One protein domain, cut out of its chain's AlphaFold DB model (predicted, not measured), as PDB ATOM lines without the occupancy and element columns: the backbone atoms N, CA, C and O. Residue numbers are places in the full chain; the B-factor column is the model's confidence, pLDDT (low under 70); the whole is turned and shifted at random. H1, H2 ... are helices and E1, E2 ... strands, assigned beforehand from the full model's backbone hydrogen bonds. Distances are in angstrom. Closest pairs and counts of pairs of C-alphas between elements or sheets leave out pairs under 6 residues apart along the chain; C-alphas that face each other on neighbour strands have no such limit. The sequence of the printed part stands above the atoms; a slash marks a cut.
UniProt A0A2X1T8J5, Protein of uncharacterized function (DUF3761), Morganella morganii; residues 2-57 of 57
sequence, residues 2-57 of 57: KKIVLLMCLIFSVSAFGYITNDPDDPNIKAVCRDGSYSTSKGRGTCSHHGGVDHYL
ATOM      1  N   LYS A   2     165.253 206.458 192.278       55.44
ATOM      2  CA  LYS A   2     166.131 206.669 191.097       55.44
ATOM      3  C   LYS A   2     166.775 205.383 190.541       55.44
ATOM      4  O   LYS A   2     166.823 205.193 189.335       55.44
ATOM      5  N   LYS A   3     167.189 204.465 191.424       56.66
ATOM      6  CA  LYS A   3     167.783 203.165 191.045       56.66
ATOM      7  C   LYS A   3     166.772 202.185 190.425       56.66
ATOM      8  O   LYS A   3     167.145 201.373 189.595       56.66
ATOM      9  N   ILE A   4     165.498 202.296 190.814       66.31
ATOM     10  CA  ILE A   4     164.407 201.439 190.318       66.31
ATOM     11  C   ILE A   4     163.976 201.882 188.914       66.31
ATOM     12  O   ILE A   4     163.768 201.041 188.050       66.31
ATOM     13  N   VAL A   5     163.941 203.194 188.653       69.25
ATOM     14  CA  VAL A   5     163.680 203.741 187.309       69.25
ATOM     15  C   VAL A   5     164.804 203.379 186.328       69.25
ATOM     16  O   VAL A   5     164.527 202.994 185.198       69.25
ATOM     17  N   LEU A   6     166.068 203.416 186.771       64.50
ATOM     18  CA  LEU A   6     167.216 203.032 185.939       64.50
ATOM     19  C   LEU A   6     167.168 201.551 185.515       64.50
ATOM     20  O   LEU A   6     167.470 201.229 184.369       64.50
ATOM     21  N   LEU A   7     166.755 200.660 186.426       64.25
ATOM     22  CA  LEU A   7     166.622 199.228 186.149       64.25
ATOM     23  C   LEU A   7     165.497 198.953 185.135       64.25
ATOM     24  O   LEU A   7     165.679 198.160 184.223       64.25
ATOM     25  N   MET A   8     164.362 199.650 185.243       62.47
ATOM     26  CA  MET A   8     163.230 199.499 184.316       62.47
ATOM     27  C   MET A   8     163.571 199.927 182.877       62.47
ATOM     28  O   MET A   8     163.156 199.263 181.929       62.47
ATOM     29  N   CYS A   9     164.386 200.973 182.692       60.84
ATOM     30  CA  CYS A   9     164.849 201.391 181.360       60.84
ATOM     31  C   CYS A   9     165.787 200.366 180.692       60.84
ATOM     32  O   CYS A   9     165.793 200.239 179.467       60.84
ATOM     33  N   LEU A  10     166.563 199.624 181.486       60.06
ATOM     34  CA  LEU A  10     167.463 198.574 180.996       60.06
ATOM     35  C   LEU A  10     166.712 197.332 180.512       60.06
ATOM     36  O   LEU A  10     167.175 196.666 179.598       60.06
ATOM     37  N   ILE A  11     165.552 197.031 181.097       61.94
ATOM     38  CA  ILE A  11     164.774 195.836 180.743       61.94
ATOM     39  C   ILE A  11     163.900 196.101 179.508       61.94
ATOM     40  O   ILE A  11     163.784 195.246 178.638       61.94
ATOM     41  N   PHE A  12     163.334 197.306 179.377       55.75
ATOM     42  CA  PHE A  12     162.494 197.661 178.225       55.75
ATOM     43  C   PHE A  12     163.283 197.738 176.904       55.75
ATOM     44  O   PHE A  12     162.737 197.485 175.830       55.75
ATOM     45  N   SER A  13     164.580 198.044 176.976       56.03
ATOM     46  CA  SER A  13     165.453 198.187 175.806       56.03
ATOM     47  C   SER A  13     165.901 196.852 175.198       56.03
ATOM     48  O   SER A  13     166.167 196.814 174.001       56.03
ATOM     49  N   VAL A  14     165.931 195.748 175.954       56.66
ATOM     50  CA  VAL A  14     166.415 194.444 175.447       56.66
ATOM     51  C   VAL A  14     165.461 193.820 174.418       56.66
ATOM     52  O   VAL A  14     165.903 193.127 173.511       56.66
ATOM     53  N   SER A  15     164.165 194.131 174.500       55.72
ATOM     54  CA  SER A  15     163.109 193.599 173.619       55.72
ATOM     55  C   SER A  15     163.184 194.077 172.161       55.72
ATOM     56  O   SER A  15     162.471 193.551 171.312       55.72
ATOM     57  N   ALA A  16     164.002 195.091 171.863       60.91
ATOM     58  CA  ALA A  16     164.113 195.678 170.524       60.91
ATOM     59  C   ALA A  16     165.309 195.150 169.712       60.91
ATOM     60  O   ALA A  16     165.441 195.472 168.531       60.91
ATOM     61  N   PHE A  17     166.189 194.357 170.325       71.81
ATOM     62  CA  PHE A  17     167.359 193.802 169.656       71.81
ATOM     63  C   PHE A  17     167.052 192.375 169.210       71.81
ATOM     64  O   PHE A  17     166.567 191.563 169.995       71.81
ATOM     65  N   GLY A  18     167.302 192.068 167.934       83.94
ATOM     66  CA  GLY A  18     167.142 190.701 167.447       83.94
ATOM     67  C   GLY A  18     168.051 189.748 168.223       83.94
ATOM     68  O   GLY A  18     169.176 190.099 168.585       83.94
ATOM     69  N   TYR A  19     167.535 188.561 168.502       91.81
ATOM     70  CA  TYR A  19     168.170 187.542 169.325       91.81
ATOM     71  C   TYR A  19     168.515 186.308 168.493       91.81
ATOM     72  O   TYR A  19     168.086 186.168 167.343       91.81
ATOM     73  N   ILE A  20     169.312 185.431 169.099       94.94
ATOM     74  CA  ILE A  20     169.672 184.126 168.553       94.94
ATOM     75  C   ILE A  20     168.821 183.061 169.238       94.94
ATOM     76  O   ILE A  20     168.672 183.083 170.459       94.94
ATOM     77  N   THR A  21     168.266 182.140 168.460       95.62
ATOM     78  CA  THR A  21     167.475 181.006 168.940       95.62
ATOM     79  C   THR A  21     167.921 179.723 168.248       95.62
ATOM     80  O   THR A  21     168.447 179.759 167.141       95.62
ATOM     81  N   ASN A  22     167.727 178.585 168.908       96.56
ATOM     82  CA  ASN A  22     167.887 177.261 168.299       96.56
ATOM     83  C   ASN A  22     166.532 176.574 168.081       96.56
ATOM     84  O   ASN A  22     166.498 175.422 167.660       96.56
ATOM     85  N   ASP A  23     165.433 177.268 168.388       96.69
ATOM     86  CA  ASP A  23     164.080 176.813 168.097       96.69
ATOM     87  C   ASP A  23     163.773 177.072 166.613       96.69
ATOM     88  O   ASP A  23     163.688 178.241 166.228       96.69
ATOM     89  N   PRO A  24     163.655 176.030 165.770       93.38
ATOM     90  CA  PRO A  24     163.341 176.197 164.353       93.38
ATOM     91  C   PRO A  24     161.903 176.680 164.111       93.38
ATOM     92  O   PRO A  24     161.617 177.163 163.017       93.38
ATOM     93  N   ASP A  25     161.016 176.567 165.105       95.56
ATOM     94  CA  ASP A  25     159.605 176.945 165.003       95.56
ATOM     95  C   ASP A  25     159.349 178.393 165.469       95.56
ATOM     96  O   ASP A  25     158.199 178.842 165.520       95.56
ATOM     97  N   ASP A  26     160.402 179.160 165.784       94.94
ATOM     98  CA  ASP A  26     160.262 180.562 166.174       94.94
ATOM     99  C   ASP A  26     159.710 181.394 164.995       94.94
ATOM    100  O   ASP A  26     160.354 181.535 163.947       94.94
ATOM    101  N   PRO A  27     158.526 182.018 165.142       94.56
ATOM    102  CA  PRO A  27     157.873 182.737 164.049       94.56
ATOM    103  C   PRO A  27     158.612 184.019 163.634       94.56
ATOM    104  O   PRO A  27     158.260 184.650 162.633       94.56
ATOM    105  N   ASN A  28     159.617 184.445 164.400       94.44
ATOM    106  CA  ASN A  28     160.370 185.669 164.167       94.44
ATOM    107  C   ASN A  28     161.704 185.428 163.463       94.44
ATOM    108  O   ASN A  28     162.436 186.400 163.262       94.44
ATOM    109  N   ILE A  29     162.041 184.189 163.080       96.44
ATOM    110  CA  ILE A  29     163.305 183.906 162.393       96.44
ATOM    111  C   ILE A  29     163.384 184.710 161.096       96.44
ATOM    112  O   ILE A  29     162.452 184.782 160.293       96.44
ATOM    113  N   LYS A  30     164.536 185.347 160.906       96.94
ATOM    114  CA  LYS A  30     164.859 186.162 159.737       96.94
ATOM    115  C   LYS A  30     166.119 185.694 159.014       96.94
ATOM    116  O   LYS A  30     166.343 186.119 157.882       96.94
ATOM    117  N   ALA A  31     166.967 184.902 159.665       97.44
ATOM    118  CA  ALA A  31     168.207 184.387 159.100       97.44
ATOM    119  C   ALA A  31     168.617 183.072 159.761       97.44
ATOM    120  O   ALA A  31     168.383 182.875 160.954       97.44
ATOM    121  N   VAL A  32     169.296 182.230 158.993       97.81
ATOM    122  CA  VAL A  32     170.021 181.053 159.471       97.81
ATOM    123  C   VAL A  32     171.500 181.423 159.591       97.81
ATOM    124  O   VAL A  32     172.077 182.020 158.677       97.81
ATOM    125  N   CYS A  33     172.113 181.115 160.729       98.00
ATOM    126  CA  CYS A  33     173.531 181.327 160.992       98.00
ATOM    127  C   CYS A  33     174.350 180.082 160.610       98.00
ATOM    128  O   CYS A  33     173.842 178.961 160.607       98.00
ATOM    129  N   ARG A  34     175.642 180.257 160.310       98.25
ATOM    130  CA  ARG A  34     176.512 179.147 159.868       98.25
ATOM    131  C   ARG A  34     176.784 178.076 160.920       98.25
ATOM    132  O   ARG A  34     177.185 176.973 160.562       98.25
ATOM    133  N   ASP A  35     176.603 178.389 162.196       97.50
ATOM    134  CA  ASP A  35     176.721 177.417 163.284       97.50
ATOM    135  C   ASP A  35     175.446 176.580 163.501       97.50
ATOM    136  O   ASP A  35     175.422 175.730 164.389       97.50
ATOM    137  N   GLY A  36     174.406 176.799 162.687       96.88
ATOM    138  CA  GLY A  36     173.124 176.100 162.762       96.88
ATOM    139  C   GLY A  36     172.076 176.787 163.642       96.88
ATOM    140  O   GLY A  36     170.941 176.319 163.688       96.88
ATOM    141  N   SER A  37     172.421 177.891 164.309       97.62
ATOM    142  CA  SER A  37     171.452 178.712 165.039       97.62
ATOM    143  C   SER A  37     170.651 179.630 164.106       97.62
ATOM    144  O   SER A  37     170.984 179.823 162.934       97.62
ATOM    145  N   TYR A  38     169.590 180.230 164.634       97.75
ATOM    146  CA  TYR A  38     168.709 181.148 163.923       97.75
ATOM    147  C   TYR A  38     168.779 182.544 164.530       97.75
ATOM    148  O   TYR A  38     168.889 182.705 165.743       97.75
ATOM    149  N   SER A  39     168.661 183.574 163.697       96.31
ATOM    150  CA  SER A  39     168.611 184.971 164.126       96.31
ATOM    151  C   SER A  39     167.274 185.603 163.764       96.31
ATOM    152  O   SER A  39     166.809 185.495 162.628       96.31
ATOM    153  N   THR A  40     166.708 186.368 164.698       95.81
ATOM    154  CA  THR A  40     165.530 187.219 164.451       95.81
ATOM    155  C   THR A  40     165.895 188.617 163.932       95.81
ATOM    156  O   THR A  40     165.027 189.412 163.576       95.81
ATOM    157  N   SER A  41     167.193 188.928 163.827       93.62
ATOM    158  CA  SER A  41     167.714 190.157 163.204       93.62
ATOM    159  C   SER A  41     168.017 189.993 161.706       93.62
ATOM    160  O   SER A  41     168.294 188.885 161.243       93.62
ATOM    161  N   LYS A  42     168.045 191.115 160.968       93.81
ATOM    162  CA  LYS A  42     168.598 191.223 159.605       93.81
ATOM    163  C   LYS A  42     169.637 192.340 159.518       93.81
ATOM    164  O   LYS A  42     169.559 193.327 160.248       93.81
ATOM    165  N   GLY A  43     170.524 192.235 158.530       92.00
ATOM    166  CA  GLY A  43     171.431 193.307 158.137       92.00
ATOM    167  C   GLY A  43     172.848 193.140 158.674       92.00
ATOM    168  O   GLY A  43     173.351 192.036 158.881       92.00
ATOM    169  N   ARG A  44     173.552 194.266 158.820       92.75
ATOM    170  CA  ARG A  44     174.978 194.258 159.157       92.75
ATOM    171  C   ARG A  44     175.191 193.726 160.574       92.75
ATOM    172  O   ARG A  44     174.641 194.262 161.526       92.75
ATOM    173  N   GLY A  45     176.061 192.727 160.700       92.38
ATOM    174  CA  GLY A  45     176.418 192.125 161.986       92.38
ATOM    175  C   GLY A  45     175.506 190.976 162.417       92.38
ATOM    176  O   GLY A  45     175.816 190.313 163.404       92.38
ATOM    177  N   THR A  46     174.436 190.680 161.671       95.00
ATOM    178  CA  THR A  46     173.641 189.471 161.907       95.00
ATOM    179  C   THR A  46     174.546 188.236 161.861       95.00
ATOM    180  O   THR A  46     175.391 188.103 160.973       95.00
ATOM    181  N   CYS A  47     174.401 187.360 162.860       96.69
ATOM    182  CA  CYS A  47     175.206 186.151 163.039       96.69
ATOM    183  C   CYS A  47     176.733 186.383 163.119       96.69
ATOM    184  O   CYS A  47     177.487 185.434 162.930       96.69
ATOM    185  N   SER A  48     177.249 187.590 163.400       96.56
ATOM    186  CA  SER A  48     178.704 187.853 163.340       96.56
ATOM    187  C   SER A  48     179.536 186.984 164.290       96.56
ATOM    188  O   SER A  48     180.647 186.593 163.948       96.56
ATOM    189  N   HIS A  49     178.991 186.654 165.463       94.94
ATOM    190  CA  HIS A  49     179.608 185.735 166.428       94.94
ATOM    191  C   HIS A  49     179.353 184.254 166.101       94.94
ATOM    192  O   HIS A  49     180.012 183.382 166.652       94.94
ATOM    193  N   HIS A  50     178.437 183.991 165.172       95.88
ATOM    194  CA  HIS A  50     177.928 182.677 164.780       95.88
ATOM    195  C   HIS A  50     178.431 182.272 163.382       95.88
ATOM    196  O   HIS A  50     177.751 181.592 162.619       95.88
ATOM    197  N   GLY A  51     179.616 182.764 162.995       96.94
ATOM    198  CA  GLY A  51     180.239 182.473 161.694       96.94
ATOM    199  C   GLY A  51     179.666 183.252 160.502       96.94
ATOM    200  O   GLY A  51     180.095 183.040 159.364       96.94
ATOM    201  N   GLY A  52     178.748 184.183 160.756       97.19
ATOM    202  CA  GLY A  52     178.028 184.950 159.748       97.19
ATOM    203  C   GLY A  52     176.704 184.306 159.346       97.19
ATOM    204  O   GLY A  52     176.361 183.199 159.765       97.19
ATOM    205  N   VAL A  53     175.939 185.049 158.549       97.88
ATOM    206  CA  VAL A  53     174.689 184.556 157.965       97.88
ATOM    207  C   VAL A  53     175.019 183.508 156.917       97.88
ATOM    208  O   VAL A  53     175.873 183.740 156.057       97.88
ATOM    209  N   ASP A  54     174.331 182.377 156.992       98.12
ATOM    210  CA  ASP A  54     174.283 181.415 155.903       98.12
ATOM    211  C   ASP A  54     173.308 181.914 154.825       98.12
ATOM    212  O   ASP A  54     173.724 182.268 153.721       98.12
ATOM    213  N   HIS A  55     172.033 182.083 155.189       97.75
ATOM    214  CA  HIS A  55     171.013 182.698 154.338       97.75
ATOM    215  C   HIS A  55     169.927 183.420 155.153       97.75
ATOM    216  O   HIS A  55     169.737 183.172 156.342       97.75
ATOM    217  N   TYR A  56     169.216 184.347 154.505       96.38
ATOM    218  CA  TYR A  56     168.068 185.050 155.088       96.38
ATOM    219  C   TYR A  56     166.752 184.345 154.732       96.38
ATOM    220  O   TYR A  56     166.646 183.784 153.641       96.38
ATOM    221  N   LEU A  57     165.764 184.433 155.631       92.31
ATOM    222  CA  LEU A  57     164.370 184.013 155.423       92.31
ATOM    223  C   LEU A  57     163.467 185.203 155.074       92.31
ATOM    224  O   LEU A  57     163.735 186.330 155.568       92.31
TER     225      LEU A  57
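Overview. This is residues 2 to 57 of the 57 residues of the protein "Protein of uncharacterized function (DUF3761)" of Morganella morganii (UniProt A0A2X1T8J5). A small compact head made mostly of loops, with little regular structure, has one helix, H1, sticking out from it as an arm. In the head, the two short strands E1 and E2 lie side by side as a hairpin, with long looping stretches before and between them. The printed part has 56 residues, with H1, E1 and E2 in that order, an antiparallel sheet and a mixed class; the named elements hold only 20 residues. The whole is loose, with a radius of gyration of the C-alphas of 13.9 A, and spans 44 by 22 by 16 A.

Along the chain. H1, residues 2 to 14, begins at C-alpha 2 (166.131, 206.669, 191.097) and is 19.9 A long. E1 is residues 31 to 33, 6.4 A. E2, residues 53 to 56, 7.2 A, ends at C-alpha 56 (168.068, 185.050, 155.088).

Arrangement. E1 and E2 are antiparallel at 165 degrees; N 32 and O 55 are within hydrogen-bond range at 2.8 A. Residues 38 to 39 pair antiparallel with residues 20 to 21 and with 31 to 32 of E1. H1 and E2 are apart. In H1, 7 of 9 O i to N i+4 pairs are within range.

Size, cuts and confidence. The C-alphas of Lys 2 and His 55, the two farthest apart, are 44.2 A from each other. The printed part has no cut, and both links are long. Residues 2 to 16 have pLDDT under 70.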